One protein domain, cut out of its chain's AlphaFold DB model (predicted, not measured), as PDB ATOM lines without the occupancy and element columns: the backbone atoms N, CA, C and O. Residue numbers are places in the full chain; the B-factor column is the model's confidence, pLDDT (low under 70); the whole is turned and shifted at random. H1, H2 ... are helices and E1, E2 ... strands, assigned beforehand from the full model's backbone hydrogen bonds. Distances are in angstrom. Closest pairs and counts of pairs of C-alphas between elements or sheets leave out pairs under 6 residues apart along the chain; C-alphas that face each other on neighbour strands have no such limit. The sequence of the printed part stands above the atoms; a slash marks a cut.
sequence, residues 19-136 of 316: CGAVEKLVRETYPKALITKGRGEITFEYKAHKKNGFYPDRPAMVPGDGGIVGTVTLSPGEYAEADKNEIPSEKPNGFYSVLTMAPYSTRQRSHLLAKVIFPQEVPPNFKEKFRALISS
ATOM      1  N   CYS A  19      39.389  25.258 -12.069       94.81
ATOM      2  CA  CYS A  19      38.900  23.982 -11.564       94.81
ATOM      3  C   CYS A  19      37.676  23.501 -12.353       94.81
ATOM      4  O   CYS A  19      37.604  22.325 -12.711       94.81
ATOM      5  N   GLY A  20      36.744  24.400 -12.683       95.44
ATOM      6  CA  GLY A  20      35.592  24.091 -13.537       95.44
ATOM      7  C   GLY A  20      35.990  23.691 -14.962       95.44
ATOM      8  O   GLY A  20      35.446  22.736 -15.522       95.44
ATOM      9  N   ALA A  21      36.986  24.365 -15.542       95.19
ATOM     10  CA  ALA A  21      37.515  24.006 -16.856       95.19
ATOM     11  C   ALA A  21      38.202  22.625 -16.837       95.19
ATOM     12  O   ALA A  21      37.968  21.808 -17.733       95.19
ATOM     13  N   VAL A  22      39.004  22.337 -15.801       97.00
ATOM     14  CA  VAL A  22      39.628  21.017 -15.596       97.00
ATOM     15  C   VAL A  22      38.566  19.933 -15.448       97.00
ATOM     16  O   VAL A  22      38.669  18.897 -16.103       97.00
ATOM     17  N   GLU A  23      37.522  20.161 -14.646       97.38
ATOM     18  CA  GLU A  23      36.423  19.204 -14.496       97.38
ATOM     19  C   GLU A  23      35.797  18.856 -15.849       97.38
ATOM     20  O   GLU A  23      35.608  17.677 -16.153       97.38
ATOM     21  N   LYS A  24      35.490  19.869 -16.670       97.44
ATOM     22  CA  LYS A  24      34.886  19.667 -17.991       97.44
ATOM     23  C   LYS A  24      35.775  18.791 -18.874       97.44
ATOM     24  O   LYS A  24      35.281  17.827 -19.454       97.44
ATOM     25  N   LEU A  25      37.077  19.078 -18.923       97.50
ATOM     26  CA  LEU A  25      38.050  18.291 -19.685       97.50
ATOM     27  C   LEU A  25      38.141  16.839 -19.187       97.50
ATOM     28  O   LEU A  25      38.179  15.900 -19.989       97.50
ATOM     29  N   VAL A  26      38.168  16.649 -17.863       98.00
ATOM     30  CA  VAL A  26      38.220  15.319 -17.246       98.00
ATOM     31  C   VAL A  26      36.949  14.540 -17.557       98.00
ATOM     32  O   VAL A  26      37.054  13.384 -17.944       98.00
ATOM     33  N   ARG A  27      35.761  15.147 -17.473       98.19
ATOM     34  CA  ARG A  27      34.496  14.474 -17.813       98.19
ATOM     35  C   ARG A  27      34.357  14.174 -19.306       98.19
ATOM     36  O   ARG A  27      33.800  13.137 -19.647       98.19
ATOM     37  N   GLU A  28      34.865  15.042 -20.181       97.62
ATOM     38  CA  GLU A  28      34.885  14.815 -21.634       97.62
ATOM     39  C   GLU A  28      35.732  13.585 -21.989       97.62
ATOM     40  O   GLU A  28      35.324  12.756 -22.797       97.62
ATOM     41  N   THR A  29      36.894  13.442 -21.348       97.62
ATOM     42  CA  THR A  29      37.838  12.350 -21.638       97.62
ATOM     43  C   THR A  29      37.518  11.076 -20.849       97.62
ATOM     44  O   THR A  29      37.653   9.964 -21.356       97.62
ATOM     45  N   TYR A  30      37.064  11.228 -19.606       97.69
ATOM     46  CA  TYR A  30      36.804  10.164 -18.638       97.69
ATOM     47  C   TYR A  30      35.420  10.358 -17.992       97.69
ATOM     48  O   TYR A  30      35.318  10.768 -16.833       97.69
ATOM     49  N   PRO A  31      34.320  10.016 -18.691       98.00
ATOM     50  CA  PRO A  31      32.956  10.297 -18.224       98.00
ATOM     51  C   PRO A  31      32.587   9.668 -16.876       98.00
ATOM     52  O   PRO A  31      31.677  10.134 -16.197       98.00
ATOM     53  N   LYS A  32      33.293   8.599 -16.485       98.25
ATOM     54  CA  LYS A  32      33.097   7.878 -15.217       98.25
ATOM     55  C   LYS A  32      34.135   8.248 -14.149       98.25
ATOM     56  O   LYS A  32      34.282   7.505 -13.182       98.25
ATOM     57  N   ALA A  33      34.908   9.317 -14.342       98.25
ATOM     58  CA  ALA A  33      35.837   9.791 -13.325       98.25
ATOM     59  C   ALA A  33      35.073  10.232 -12.069       98.25
ATOM     60  O   ALA A  33      34.062  10.937 -12.152       98.25
ATOM     61  N   LEU A  34      35.575   9.832 -10.904       98.38
ATOM     62  CA  LEU A  34      35.160  10.377  -9.623       98.38
ATOM     63  C   LEU A  34      35.832  11.737  -9.465       98.38
ATOM     64  O   LEU A  34      37.050  11.831  -9.571       98.38
ATOM     65  N   ILE A  35      35.045  12.782  -9.230       98.38
ATOM     66  CA  ILE A  35      35.545  14.148  -9.073       98.38
ATOM     67  C   ILE A  35      35.056  14.678  -7.733       98.38
ATOM     68  O   ILE A  35      33.848  14.741  -7.500       98.38
ATOM     69  N   THR A  36      35.989  15.084  -6.878       98.19
ATOM     70  CA  THR A  36      35.705  15.691  -5.577       98.19
ATOM     71  C   THR A  36      36.158  17.142  -5.607       98.19
ATOM     72  O   THR A  36      37.312  17.444  -5.906       98.19
ATOM     73  N   LYS A  37      35.237  18.057  -5.306       97.69
ATOM     74  CA  LYS A  37      35.525  19.491  -5.236       97.69
ATOM     75  C   LYS A  37      35.714  19.907  -3.785       97.69
ATOM     76  O   LYS A  37      34.825  19.708  -2.961       97.69
ATOM     77  N   GLY A  38      36.862  20.499  -3.503       95.75
ATOM     78  CA  GLY A  38      37.169  21.205  -2.269       95.75
ATOM     79  C   GLY A  38      37.134  22.721  -2.462       95.75
ATOM     80  O   GLY A  38      36.794  23.249  -3.523       95.75
ATOM     81  N   ARG A  39      37.511  23.452  -1.414       95.19
ATOM     82  CA  ARG A  39      37.617  24.912  -1.464       95.19
ATOM     83  C   ARG A  39      38.903  25.309  -2.191       95.19
ATOM     84  O   ARG A  39      39.963  25.322  -1.580       95.19
ATOM     85  N   GLY A  40      38.790  25.647  -3.476       94.00
ATOM     86  CA  GLY A  40      39.953  25.971  -4.313       94.00
ATOM     87  C   GLY A  40      40.776  24.740  -4.698       94.00
ATOM     88  O   GLY A  40      41.921  24.874  -5.103       94.00
ATOM     89  N   GLU A  41      40.203  23.547  -4.571       97.19
ATOM     90  CA  GLU A  41      40.856  22.289  -4.914       97.19
ATOM     91  C   GLU A  41      39.880  21.411  -5.695       97.19
ATOM     92  O   GLU A  41      38.686  21.369  -5.397       97.19
ATOM     93  N   ILE A  42      40.380  20.689  -6.688       98.00
ATOM     94  CA  ILE A  42      39.659  19.614  -7.359       98.00
ATOM     95  C   ILE A  42      40.557  18.387  -7.409       98.00
ATOM     96  O   ILE A  42      41.689  18.452  -7.887       98.00
ATOM     97  N   THR A  43      40.042  17.263  -6.925       98.25
ATOM     98  CA  THR A  43      40.669  15.953  -7.089       98.25
ATOM     99  C   THR A  43      39.833  15.115  -8.037       98.25
ATOM    100  O   THR A  43      38.600  15.174  -8.028       98.25
ATOM    101  N   PHE A  44      40.498  14.358  -8.901       98.44
ATOM    102  CA  PHE A  44      39.835  13.479  -9.848       98.44
ATOM    103  C   PHE A  44      40.552  12.144  -9.974       98.44
ATOM    104  O   PHE A  44      41.780  12.064  -9.976       98.44
ATOM    105  N   GLU A  45      39.759  11.088 -10.102       98.19
ATOM    106  CA  GLU A  45      40.223   9.710 -10.123       98.19
ATOM    107  C   GLU A  45      39.431   8.914 -11.162       98.19
ATOM    108  O   GLU A  45      38.200   8.908 -11.169       98.19
ATOM    109  N   TYR A  46      40.123   8.196 -12.037       98.38
ATOM    110  CA  TYR A  46      39.519   7.256 -12.974       98.38
ATOM    111  C   TYR A  46      40.351   5.980 -13.006       98.38
ATOM    112  O   TYR A  46      41.562   6.042 -13.206       98.38
ATOM    113  N   LYS A  47      39.708   4.823 -12.787       97.56
ATOM    114  CA  LYS A  47      40.380   3.515 -12.639       97.56
ATOM    115  C   LYS A  47      41.569   3.558 -11.661       97.56
ATOM    116  O   LYS A  47      42.617   2.965 -11.911       97.56
ATOM    117  N   ALA A  48      41.417   4.280 -10.558       97.31
ATOM    118  CA  ALA A  48      42.446   4.405  -9.537       97.31
ATOM    119  C   ALA A  48      42.265   3.347  -8.441       97.31
ATOM    120  O   ALA A  48      41.144   2.950  -8.127       97.31
ATOM    121  N   HIS A  49      43.368   2.894  -7.852       95.69
ATOM    122  CA  HIS A  49      43.357   1.967  -6.725       95.69
ATOM    123  C   HIS A  49      44.406   2.369  -5.686       95.69
ATOM    124  O   HIS A  49      45.423   2.988  -6.002       95.69
ATOM    125  N   LYS A  50      44.155   2.011  -4.423       94.88
ATOM    126  CA  LYS A  50      45.129   2.193  -3.344       94.88
ATOM    127  C   LYS A  50      46.204   1.128  -3.480       94.88
ATOM    128  O   LYS A  50      45.895  -0.062  -3.459       94.88
ATOM    129  N   LYS A  51      47.460   1.548  -3.580       90.62
ATOM    130  CA  LYS A  51      48.616   0.657  -3.517       90.62
ATOM    131  C   LYS A  51      49.468   1.063  -2.326       90.62
ATOM    132  O   LYS A  51      49.694   2.253  -2.096       90.62
ATOM    133  N   ASN A  52      49.932   0.076  -1.564       87.75
ATOM    134  CA  ASN A  52      50.939   0.330  -0.541       87.75
ATOM    135  C   ASN A  52      52.178   0.853  -1.266       87.75
ATOM    136  O   ASN A  52      52.717   0.178  -2.149       87.75
ATOM    137  N   GLY A  53      52.538   2.105  -0.979       76.94
ATOM    138  CA  GLY A  53      53.700   2.733  -1.583       76.94
ATOM    139  C   GLY A  53      54.991   2.066  -1.116       76.94
ATOM    140  O   GLY A  53      54.983   1.119  -0.332       76.94
ATOM    141  N   PHE A  54      56.124   2.614  -1.556       74.00
ATOM    142  CA  PHE A  54      57.431   2.230  -1.013       74.00
ATOM    143  C   PHE A  54      57.495   2.416   0.513       74.00
ATOM    144  O   PHE A  54      58.173   1.667   1.210       74.00
ATOM    145  N   TYR A  55      56.740   3.387   1.031       74.19
ATOM    146  CA  TYR A  55      56.521   3.568   2.458       74.19
ATOM    147  C   TYR A  55      55.252   2.812   2.880       74.19
ATOM    148  O   TYR A  55      54.161   3.177   2.425       74.19
ATOM    149  N   PRO A  56      55.368   1.779   3.735       70.19
ATOM    150  CA  PRO A  56      54.259   0.883   4.069       70.19
ATOM    151  C   PRO A  56      53.093   1.600   4.761       70.19
ATOM    152  O   PRO A  56      51.946   1.188   4.608       70.19
ATOM    153  N   ASP A  57      53.364   2.713   5.444       82.31
ATOM    154  CA  ASP A  57      52.379   3.398   6.288       82.31
ATOM    155  C   ASP A  57      51.527   4.436   5.544       82.31
ATOM    156  O   ASP A  57      50.671   5.092   6.142       82.31
ATOM    157  N   ARG A  58      51.741   4.625   4.234       83.50
ATOM    158  CA  ARG A  58      50.980   5.601   3.445       83.50
ATOM    159  C   ARG A  58      50.502   4.985   2.129       83.50
ATOM    160  O   ARG A  58      51.212   5.070   1.125       83.50
ATOM    161  N   PRO A  59      49.304   4.368   2.103       88.44
ATOM    162  CA  PRO A  59      48.711   3.934   0.847       88.44
ATOM    163  C   PRO A  59      48.536   5.148  -0.068       88.44
ATOM    164  O   PRO A  59      47.926   6.148   0.313       88.44
ATOM    165  N   ALA A  60      49.097   5.058  -1.271       90.69
ATOM    166  CA  ALA A  60      48.988   6.085  -2.293       90.69
ATOM    167  C   ALA A  60      47.941   5.661  -3.328       90.69
ATOM    168  O   ALA A  60      47.844   4.481  -3.680       90.69
ATOM    169  N   MET A  61      47.163   6.624  -3.821       95.06
ATOM    170  CA  MET A  61      46.299   6.399  -4.977       95.06
ATOM    171  C   MET A  61      47.155   6.370  -6.236       95.06
ATOM    172  O   MET A  61      47.876   7.325  -6.527       95.06
ATOM    173  N   VAL A  62      47.077   5.266  -6.972       95.31
ATOM    174  CA  VAL A  62      47.771   5.085  -8.246       95.31
ATOM    175  C   VAL A  62      46.754   4.771  -9.344       95.31
ATOM    176  O   VAL A  62      45.763   4.078  -9.085       95.31
ATOM    177  N   PRO A  63      46.953   5.281 -10.568       97.25
ATOM    178  CA  PRO A  63      46.114   4.899 -11.694       97.25
ATOM    179  C   PRO A  63      46.416   3.451 -12.109       97.25
ATOM    180  O   PRO A  63      47.572   3.030 -12.122       97.25
ATOM    181  N   GLY A  64      45.378   2.689 -12.452       96.06
ATOM    182  CA  GLY A  64      45.515   1.460 -13.238       96.06
ATOM    183  C   GLY A  64      45.600   1.751 -14.738       96.06
ATOM    184  O   GLY A  64      45.690   2.908 -15.155       96.06
ATOM    185  N   ASP A  65      45.519   0.706 -15.558       95.12
ATOM    186  CA  ASP A  65      45.641   0.824 -17.015       95.12
ATOM    187  C   ASP A  65      44.506   1.660 -17.631       95.12
ATOM    188  O   ASP A  65      43.304   1.438 -17.403       95.12
ATOM    189  N   GLY A  66      44.902   2.679 -18.399       95.06
ATOM    190  CA  GLY A  66      44.016   3.720 -18.926       95.06
ATOM    191  C   GLY A  66      43.374   4.616 -17.855       95.06
ATOM    192  O   GLY A  66      42.398   5.307 -18.148       95.06
ATOM    193  N   GLY A  67      43.859   4.567 -16.611       97.00
ATOM    194  CA  GLY A  67      43.406   5.387 -15.491       97.00
ATOM    195  C   GLY A  67      44.140   6.720 -15.368       97.00
ATOM    196  O   GLY A  67      45.185   6.928 -15.975       97.00
ATOM    197  N   ILE A  68      43.609   7.618 -14.539       98.06
ATOM    198  CA  ILE A  68      44.269   8.869 -14.141       98.06
ATOM    199  C   ILE A  68      43.966   9.181 -12.675       98.06
ATOM    200  O   ILE A  68      42.895   8.847 -12.167       98.06
ATOM    201  N   VAL A  69      44.901   9.847 -12.005       98.31
ATOM    202  CA  VAL A  69      44.704  10.451 -10.680       98.31
ATOM    203  C   VAL A  69      45.272  11.854 -10.739       98.31
ATOM    204  O   VAL A  69      46.403  12.028 -11.181       98.31
ATOM    205  N   GLY A  70      44.532  12.862 -10.300       97.94
ATOM    206  CA  GLY A  70      45.063  14.213 -10.278       97.94
ATOM    207  C   GLY A  70      44.437  15.107  -9.231       97.94
ATOM    208  O   GLY A  70      43.332  14.866  -8.749       97.94
ATOM    209  N   THR A  71      45.185  16.152  -8.907       98.19
ATOM    210  CA  THR A  71      44.807  17.213  -7.984       98.19
ATOM    211  C   THR A  71      45.165  18.540  -8.629       98.19
ATOM    212  O   THR A  71      46.266  18.699  -9.157       98.19
ATOM    213  N   VAL A  72      44.241  19.493  -8.593       98.12
ATOM    214  CA  VAL A  72      44.500  20.882  -8.966       98.12
ATOM    215  C   VAL A  72      44.095  21.765  -7.799       98.12
ATOM    216  O   VAL A  72      42.948  21.717  -7.363       98.12
ATOM    217  N   THR A  73      45.036  22.558  -7.298       97.56
ATOM    218  CA  THR A  73      44.876  23.409  -6.120       97.56
ATOM    219  C   THR A  73      45.230  24.844  -6.476       97.56
ATOM    220  O   THR A  73      46.300  25.122  -7.011       97.56
ATOM    221  N   LEU A  74      44.331  25.768  -6.163       96.88
ATOM    222  CA  LEU A  74      44.547  27.200  -6.263       96.88
ATOM    223  C   LEU A  74      45.011  27.724  -4.903       96.88
ATOM    224  O   LEU A  74      44.246  27.732  -3.938       96.88
ATOM    225  N   SER A  75      46.253  28.190  -4.845       96.50
ATOM    226  CA  SER A  75      46.891  28.655  -3.615       96.50
ATOM    227  C   SER A  75      47.322  30.118  -3.747       96.50
ATOM    228  O   SER A  75      47.773  30.528  -4.817       96.50
ATOM    229  N   PRO A  76      47.200  30.937  -2.688       97.06
ATOM    230  CA  PRO A  76      47.676  32.317  -2.713       97.06
ATOM    231  C   PRO A  76      49.210  32.379  -2.771       97.06
ATOM    232  O   PRO A  76      49.903  31.525  -2.222       97.06
ATOM    233  N   GLY A  77      49.734  33.434  -3.394       96.19
ATOM    234  CA  GLY A  77      51.165  33.676  -3.560       96.19
ATOM    235  C   GLY A  77      51.811  32.874  -4.692       96.19
ATOM    236  O   GLY A  77      51.152  32.147  -5.434       96.19
ATOM    237  N   GLU A  78      53.125  33.036  -4.833       95.25
ATOM    238  CA  GLU A  78      53.935  32.254  -5.768       95.25
ATOM    239  C   GLU A  78      54.193  30.841  -5.240       95.25
ATOM    240  O   GLU A  78      54.278  30.616  -4.032       95.25
ATOM    241  N   TYR A  79      54.397  29.895  -6.155       95.56
ATOM    242  CA  TYR A  79      54.901  28.577  -5.795       95.56
ATOM    243  C   TYR A  79      56.344  28.689  -5.277       95.56
ATOM    244  O   TYR A  79      57.184  29.324  -5.919       95.56
ATOM    245  N   ALA A  80      56.619  28.108  -4.106       94.06
ATOM    246  CA  ALA A  80      57.884  28.269  -3.380       94.06
ATOM    247  C   ALA A  80      58.527  26.936  -2.950       94.06
ATOM    248  O   ALA A  80      59.450  26.936  -2.136       94.06
ATOM    249  N   GLU A  81      58.039  25.805  -3.462       93.38
ATOM    250  CA  GLU A  81      58.629  24.497  -3.164       93.38
ATOM    251  C   GLU A  81      59.947  24.282  -3.930       93.38
ATOM    252  O   GLU A  81      60.315  25.052  -4.824       93.38
ATOM    253  N   ALA A  82      60.699  23.250  -3.535       84.31
ATOM    254  CA  ALA A  82      62.052  22.987  -4.032       84.31
ATOM    255  C   ALA A  82      62.113  22.770  -5.556       84.31
ATOM    256  O   ALA A  82      63.118  23.084  -6.189       84.31
ATOM    257  N   ASP A  83      61.023  22.291  -6.150       86.50
ATOM    258  CA  ASP A  83      60.858  22.001  -7.572       86.50
ATOM    259  C   ASP A  83      60.300  23.186  -8.385       86.50
ATOM    260  O   ASP A  83      59.981  23.022  -9.563       86.50
ATOM    261  N   LYS A  84      60.251  24.409  -7.823       88.44
ATOM    262  CA  LYS A  84      59.830  25.630  -8.548       88.44
ATOM    263  C   LYS A  84      60.559  25.824  -9.882       88.44
ATOM    264  O   LYS A  84      59.958  26.278 -10.849       88.44
ATOM    265  N   ASN A  85      61.846  25.493  -9.942       83.06
ATOM    266  CA  ASN A  85      62.653  25.668 -11.155       83.06
ATOM    267  C   ASN A  85      62.517  24.502 -12.145       83.06
ATOM    268  O   ASN A  85      63.067  24.562 -13.240       83.06
ATOM    269  N   GLU A  86      61.816  23.438 -11.757       78.12
ATOM    270  CA  GLU A  86      61.635  22.234 -12.567       78.12
ATOM    271  C   GLU A  86      60.247  22.169 -13.210       78.12
ATOM    272  O   GLU A  86      60.008  21.321 -14.064       78.12
ATOM    273  N   ILE A  87      59.318  23.046 -12.820       86.75
ATOM    274  CA  ILE A  87      57.965  23.087 -13.377       86.75
ATOM    275  C   ILE A  87      57.898  23.933 -14.666       86.75
ATOM    276  O   ILE A  87      58.446  25.034 -14.711       86.75
ATOM    277  N   PRO A  88      57.176  23.480 -15.712       91.12
ATOM    278  CA  PRO A  88      56.443  22.216 -15.793       91.12
ATOM    279  C   PRO A  88      57.380  20.997 -15.898       91.12
ATOM    280  O   PRO A  88      58.266  20.972 -16.747       91.12
ATOM    281  N   SER A  89      57.138  19.963 -15.082       93.88
ATOM    282  CA  SER A  89      57.901  18.706 -15.107       93.88
ATOM    283  C   SER A  89      57.010  17.517 -15.446       93.88
ATOM    284  O   SER A  89      55.879  17.415 -14.976       93.88
ATOM    285  N   GLU A  90      57.537  16.585 -16.241       95.31
ATOM    286  CA  GLU A  90      56.980  15.242 -16.420       95.31
ATOM    287  C   GLU A  90      58.056  14.235 -16.009       95.31
ATOM    288  O   GLU A  90      59.067  14.084 -16.693       95.31
ATOM    289  N   LYS A  91      57.870  13.583 -14.856       94.56
ATOM    290  CA  LYS A  91      58.842  12.625 -14.313       94.56
ATOM    291  C   LYS A  91      58.293  11.199 -14.407       94.56
ATOM    292  O   LYS A  91      57.198  10.951 -13.886       94.56
ATOM    293  N   PRO A  92      59.023  10.250 -15.018       94.69
ATOM    294  CA  PRO A  92      58.655   8.842 -14.962       94.69
ATOM    295  C   PRO A  92      58.851   8.306 -13.536       94.69
ATOM    296  O   PRO A  92      59.845   8.601 -12.876       94.69
ATOM    297  N   ASN A  93      57.903   7.505 -13.056       91.00
ATOM    298  CA  ASN A  93      57.929   6.854 -11.748       91.00
ATOM    299  C   ASN A  93      57.488   5.388 -11.892       91.00
ATOM    300  O   ASN A  93      56.356   5.008 -11.581       91.00
ATOM    301  N   GLY A  94      58.387   4.568 -12.438       90.44
ATOM    302  CA  GLY A  94      58.112   3.168 -12.752       90.44
ATOM    303  C   GLY A  94      57.045   3.032 -13.838       90.44
ATOM    304  O   GLY A  94      57.317   3.284 -15.008       90.44
ATOM    305  N   PHE A  95      55.834   2.631 -13.447       91.56
ATOM    306  CA  PHE A  95      54.730   2.305 -14.363       91.56
ATOM    307  C   PHE A  95      53.852   3.503 -14.754       91.56
ATOM    308  O   PHE A  95      53.001   3.391 -15.633       91.56
ATOM    309  N   TYR A  96      54.038   4.650 -14.107       95.31
ATOM    310  CA  TYR A  96      53.281   5.867 -14.374       95.31
ATOM    311  C   TYR A  96      54.217   7.067 -14.479       95.31
ATOM    312  O   TYR A  96      55.354   7.037 -14.017       95.31
ATOM    313  N   SER A  97      53.735   8.133 -15.099       96.06
ATOM    314  CA  SER A  97      54.389   9.436 -15.143       96.06
ATOM    315  C   SER A  97      53.613  10.422 -14.284       96.06
ATOM    316  O   SER A  97      52.398  10.299 -14.115       96.06
ATOM    317  N   VAL A  98      54.327  11.392 -13.720       96.81
ATOM    318  CA  VAL A  98      53.750  12.480 -12.931       96.81
ATOM    319  C   VAL A  98      54.017  13.784 -13.666       96.81
ATOM    320  O   VAL A  98      55.173  14.171 -13.818       96.81
ATOM    321  N   LEU A  99      52.951  14.441 -14.119       96.81
ATOM    322  CA  LEU A  99      52.981  15.794 -14.661       96.81
ATOM    323  C   LEU A  99      52.651  16.785 -13.547       96.81
ATOM    324  O   LEU A  99      51.549  16.732 -13.000       96.81
ATOM    325  N   THR A 100      53.574  17.696 -13.257       97.44
ATOM    326  CA  THR A 100      53.396  18.778 -12.282       97.44
ATOM    327  C   THR A 100      53.559  20.130 -12.971       97.44
ATOM    328  O   THR A 100      54.508  20.351 -13.725       97.44
ATOM    329  N   MET A 101      52.635  21.051 -12.714       97.19
ATOM    330  CA  MET A 101      52.636  22.420 -13.231       97.19
ATOM    331  C   MET A 101      52.174  23.371 -12.124       97.19
ATOM    332  O   MET A 101      51.251  23.031 -11.395       97.19
ATOM    333  N   ALA A 102      52.763  24.564 -12.011       97.19
ATOM    334  CA  ALA A 102      52.272  25.589 -11.083       97.19
ATOM    335  C   ALA A 102      52.353  27.007 -11.679       97.19
ATOM    336  O   ALA A 102      53.137  27.832 -11.206       97.19
ATOM    337  N   PRO A 103      51.599  27.313 -12.754       95.62
ATOM    338  CA  PRO A 103      51.559  28.665 -13.297       95.62
ATOM    339  C   PRO A 103      51.070  29.659 -12.239       95.62
ATOM    340  O   PRO A 103      50.097  29.408 -11.524       95.62
ATOM    341  N   TYR A 104      51.753  30.796 -12.168       94.81
ATOM    342  CA  TYR A 104      51.425  31.902 -11.280       94.81
ATOM    343  C   TYR A 104      50.669  32.988 -12.043       94.81
ATOM    344  O   TYR A 104      51.069  33.345 -13.153       94.81
ATOM    345  N   SER A 105      49.607  33.512 -11.429       93.31
ATOM    346  CA  SER A 105      48.882  34.683 -11.899       93.31
ATOM    347  C   SER A 105      49.233  35.914 -11.060       93.31
ATOM    348  O   SER A 105      48.983  35.957  -9.852       93.31
ATOM    349  N   THR A 106      49.772  36.951 -11.703       91.50
ATOM    350  CA  THR A 106      50.096  38.234 -11.062       91.50
ATOM    351  C   THR A 106      48.834  39.013 -10.696       91.50
ATOM    352  O   THR A 106      48.783  39.608  -9.617       91.50
ATOM    353  N   ARG A 107      47.788  38.969 -11.535       90.06
ATOM    354  CA  ARG A 107      46.508  39.645 -11.279       90.06
ATOM    355  C   ARG A 107      45.786  39.064 -10.075       90.06
ATOM    356  O   ARG A 107      45.233  39.819  -9.279       90.06
ATOM    357  N   GLN A 108      45.778  37.739  -9.943       91.19
ATOM    358  CA  GLN A 108      45.120  37.062  -8.822       91.19
ATOM    359  C   GLN A 108      46.030  36.908  -7.596       91.19
ATOM    360  O   GLN A 108      45.537  36.578  -6.518       91.19
ATOM    361  N   ARG A 109      47.340  37.167  -7.739       94.50
ATOM    362  CA  ARG A 109      48.367  36.910  -6.715       94.50
ATOM    363  C   ARG A 109      48.267  35.485  -6.165       94.50
ATOM    364  O   ARG A 109      48.318  35.270  -4.955       94.50
ATOM    365  N   SER A 110      48.081  34.518  -7.054       95.56
ATOM    366  CA  SER A 110      47.875  33.105  -6.730       95.56
ATOM    367  C   SER A 110      48.530  32.217  -7.782       95.56
ATOM    368  O   SER A 110      48.740  32.637  -8.919       95.56
ATOM    369  N   HIS A 111      48.861  30.983  -7.416       96.62
ATOM    370  CA  HIS A 111      49.334  29.962  -8.346       96.62
ATOM    371  C   HIS A 111      48.375  28.777  -8.385       96.62
ATOM    372  O   HIS A 111      47.695  28.461  -7.405       96.62
ATOM    373  N   LEU A 112      48.346  28.109  -9.533       96.88
ATOM    374  CA  LEU A 112      47.522  26.933  -9.774       96.88
ATOM    375  C   LEU A 112      48.404  25.682  -9.793       96.88
ATOM    376  O   LEU A 112      48.941  25.331 -10.838       96.88
ATOM    377  N   LEU A 113      48.559  25.006  -8.656       97.69
ATOM    378  CA  LEU A 113      49.313  23.755  -8.571       97.69
ATOM    379  C   LEU A 113      48.484  22.606  -9.152       97.69
ATOM    380  O   LEU A 113      47.515  22.160  -8.548       97.69
ATOM    381  N   ALA A 114      48.877  22.109 -10.317       97.81
ATOM    382  CA  ALA A 114      48.266  20.977 -10.988       97.81
ATOM    383  C   ALA A 114      49.225  19.787 -10.996       97.81
ATOM    384  O   ALA A 114      50.342  19.878 -11.505       97.81
ATOM    385  N   LYS A 115      48.764  18.651 -10.474       97.88
ATOM    386  CA  LYS A 115      49.489  17.382 -10.461       97.88
ATOM    387  C   LYS A 115      48.615  16.289 -11.053       97.88
ATOM    388  O   LYS A 115      47.516  16.053 -10.559       97.88
ATOM    389  N   VAL A 116      49.106  15.596 -12.074       97.88
ATOM    390  CA  VAL A 116      48.411  14.460 -12.696       97.88
ATOM    391  C   VAL A 116      49.353  13.275 -12.801       97.88
ATOM    392  O   VAL A 116      50.455  13.383 -13.328       97.88
ATOM    393  N   ILE A 117      48.900  12.136 -12.297       97.62
ATOM    394  CA  ILE A 117      49.560  10.839 -12.344       97.62
ATOM    395  C   ILE A 117      48.828   9.990 -13.377       97.62
ATOM    396  O   ILE A 117      47.602   9.846 -13.313       97.62
ATOM    397  N   PHE A 118      49.572   9.421 -14.321       97.38
ATOM    398  CA  PHE A 118      48.978   8.680 -15.426       97.38
ATOM    399  C   PHE A 118      49.908   7.587 -15.994       97.38
ATOM    400  O   PHE A 118      51.126   7.754 -15.946       97.38
ATOM    401  N   PRO A 119      49.382   6.465 -16.521       96.44
ATOM    402  CA  PRO A 119      50.177   5.408 -17.154       96.44
ATOM    403  C   PRO A 119      50.677   5.842 -18.543       96.44
ATOM    404  O   PRO A 119      50.360   6.927 -19.024       96.44
ATOM    405  N   GLN A 120      51.446   5.004 -19.237       93.12
ATOM    406  CA  GLN A 120      51.876   5.321 -20.610       93.12
ATOM    407  C   GLN A 120      50.685   5.443 -21.585       93.12
ATOM    408  O   GLN A 120      50.700   6.289 -22.479       93.12
ATOM    409  N   GLU A 121      49.624   4.665 -21.358       92.25
ATOM    410  CA  GLU A 121      48.423   4.575 -22.201       92.25
ATOM    411  C   GLU A 121      47.360   5.632 -21.863       92.25
ATOM    412  O   GLU A 121      46.236   5.334 -21.453       92.25
ATOM    413  N   VAL A 122      47.709   6.903 -22.012       94.88
ATOM    414  CA  VAL A 122      46.761   8.018 -21.849       94.88
ATOM    415  C   VAL A 122      46.361   8.522 -23.225       94.88
ATOM    416  O   VAL A 122      47.245   8.661 -24.073       94.88
ATOM    417  N   PRO A 123      45.079   8.866 -23.459       95.06
ATOM    418  CA  PRO A 123      44.669   9.521 -24.691       95.06
ATOM    419  C   PRO A 123      45.588  10.719 -24.981       95.06
ATOM    420  O   PRO A 123      45.685  11.617 -24.139       95.06
ATOM    421  N   PRO A 124      46.271  10.763 -26.139       86.75
ATOM    422  CA  PRO A 124      47.314  11.760 -26.402       86.75
ATOM    423  C   PRO A 124      46.773  13.192 -26.268       86.75
ATOM    424  O   PRO A 124      47.392  14.047 -25.636       86.75
ATOM    425  N   ASN A 125      45.534  13.399 -26.718       94.81
ATOM    426  CA  ASN A 125      44.848  14.687 -26.667       94.81
ATOM    427  C   ASN A 125      44.568  15.178 -25.239       94.81
ATOM    428  O   ASN A 125      44.441  16.381 -25.027       94.81
ATOM    429  N   PHE A 126      44.447  14.281 -24.254       96.12
ATOM    430  CA  PHE A 126      44.160  14.687 -22.878       96.12
ATOM    431  C   PHE A 126      45.323  15.472 -22.286       96.12
ATOM    432  O   PHE A 126      45.108  16.550 -21.736       96.12
ATOM    433  N   LYS A 127      46.557  14.970 -22.432       95.38
ATOM    434  CA  LYS A 127      47.748  15.627 -21.872       95.38
ATOM    435  C   LYS A 127      47.942  17.017 -22.468       95.38
ATOM    436  O   LYS A 127      48.208  17.966 -21.737       95.38
ATOM    437  N   GLU A 128      47.788  17.138 -23.784       95.50
ATOM    438  CA  GLU A 128      47.935  18.408 -24.498       95.50
ATOM    439  C   GLU A 128      46.859  19.414 -24.088       95.50
ATOM    440  O   GLU A 128      47.190  20.536 -23.696       95.50
ATOM    441  N   LYS A 129      45.583  19.000 -24.083       96.62
ATOM    442  CA  LYS A 129      44.470  19.843 -23.621       96.62
ATOM    443  C   LYS A 129      44.650  20.257 -22.160       96.62
ATOM    444  O   LYS A 129      44.424  21.416 -21.830       96.62
ATOM    445  N   PHE A 130      45.090  19.341 -21.298       97.06
ATOM    446  CA  PHE A 130      45.314  19.617 -19.882       97.06
ATOM    447  C   PHE A 130      46.437  20.640 -19.689       97.06
ATOM    448  O   PHE A 130      46.236  21.642 -19.010       97.06
ATOM    449  N   ARG A 131      47.590  20.453 -20.347       96.25
ATOM    450  CA  ARG A 131      48.698  21.424 -20.322       96.25
ATOM    451  C   ARG A 131      48.262  22.794 -20.817       96.25
ATOM    452  O   ARG A 131      48.514  23.784 -20.144       96.25
ATOM    453  N   ALA A 132      47.587  22.848 -21.964       94.69
ATOM    454  CA  ALA A 132      47.118  24.100 -22.547       94.69
ATOM    455  C   ALA A 132      46.147  24.839 -21.615       94.69
ATOM    456  O   ALA A 132      46.231  26.060 -21.489       94.69
ATOM    457  N   LEU A 133      45.262  24.098 -20.941       95.44
ATOM    458  CA  LEU A 133      44.306  24.630 -19.978       95.44
ATOM    459  C   LEU A 133      45.017  25.195 -18.749       95.44
ATOM    460  O   LEU A 133      44.796  26.355 -18.412       95.44
ATOM    461  N   ILE A 134      45.918  24.435 -18.121       96.25
ATOM    462  CA  ILE A 134      46.673  24.911 -16.954       96.25
ATOM    463  C   ILE A 134      47.543  26.117 -17.333       96.25
ATOM    464  O   ILE A 134      47.487  27.148 -16.670       96.25
ATOM    465  N   SER A 135      48.257  26.062 -18.459       94.00
ATOM    466  CA  SER A 135      49.044  27.187 -18.984       94.00
ATOM    467  C   SER A 135      48.209  28.385 -19.441       94.00
ATOM    468  O   SER A 135      48.780  29.425 -19.735       94.00
ATOM    469  N   SER A 136      46.881  28.283 -19.549       93.00
ATOM    470  CA  SER A 136      46.031  29.446 -19.837       93.00
ATOM    471  C   SER A 136      45.779  30.314 -18.604       93.00
ATOM    472  O   SER A 136      45.414  31.477 -18.753       93.00
TER     473      SER A 136
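This is residues 19 to 136 of the 316 residues of an uncharacterized protein of Candidatus Melainabacteria bacterium (UniProt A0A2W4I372). A twisted slab of six antiparallel strands has two helices, H1 and H2, side by side over one face and running opposite ways along the strands, while no named helix covers the other face. Beyond their bends the hairpin end of E2 and E3, round residues 49 to 61, folds away from the helices. The 118 printed residues hold, in order along the chain, H1, E1, E2, E3, E4, E5, E6 and H2, and the sheet's order is E1 - E2 - E3 - E6 - E5 - E4. The class is mixed, helices and strands; the whole is compact, with a radius of gyration of the C-alphas of 14.1 A and spans of 39 by 33 by 26 A.

In the sheet, E3 is the longest strand by residues, residues 59 to 76, 28.6 A from first to last C-alpha. E6, residues 110 to 119, spans 29.7 A, and E2, residues 41 to 52, spans 24.6 A. E5 is residues 96 to 101, 16.6 A; E1 is residues 34 to 38, 13.2 A; E4 is residues 89 to 93, 12.3 A. H1, residues 19 to 29, spans 15.4 A and begins at C-alpha 19 (38.900, 23.982, -11.564). H2, residues 124 to 134, spans 16.2 A and ends at C-alpha 134 (46.673, 24.911, -16.954).

E1 E2 E3 and E4 E5 E6 are meanders, each strand the antiparallel neighbour of the one before. E3 E4 E5 E6 form a Greek key, four strands in a row with the first the antiparallel neighbour of the fourth. E3 and E6 pair through N 73 and O 113, 2.8 A. The hairpin E2 and E3 has N 44 and O 70 at 2.9 A; E2 bends by 95 degrees at residue 47 and E3 by 132 degrees at residue 71. In the other hairpins, N 36 and O 43 of E1 and E2 are 2.9 A apart, N 99 and O 116 of E5 and E6 2.8 A, and N 91 and O 98 of E4 and E5 2.9 A. E1 and E4 are the edge strands. H1 and H2 lie on the same face of the sheet, in two layers, helices over a sheet. H1 lies over E2 and E3 at a height over the sheet of 9.6 A. H2 lies over E6 and E5 at a height of 10.5 A. The helices touch, at a shallow tilt of 7 degrees, opposite ways; their closest C-alphas, of Thr 29 and Phe 126, are 6.9 A apart. Every O i to N i+4 pair of H1 is within hydrogen-bond range, and 6 of 7 in H2.

The two C-alphas farthest apart, of Pro 56 and Arg 107, are 42.4 A apart. The printed part has no cut. The link E3 to E4, residues 77 to 88, is long. Mean pLDDT of the printed part is 94.1, and no printed residue is under 70.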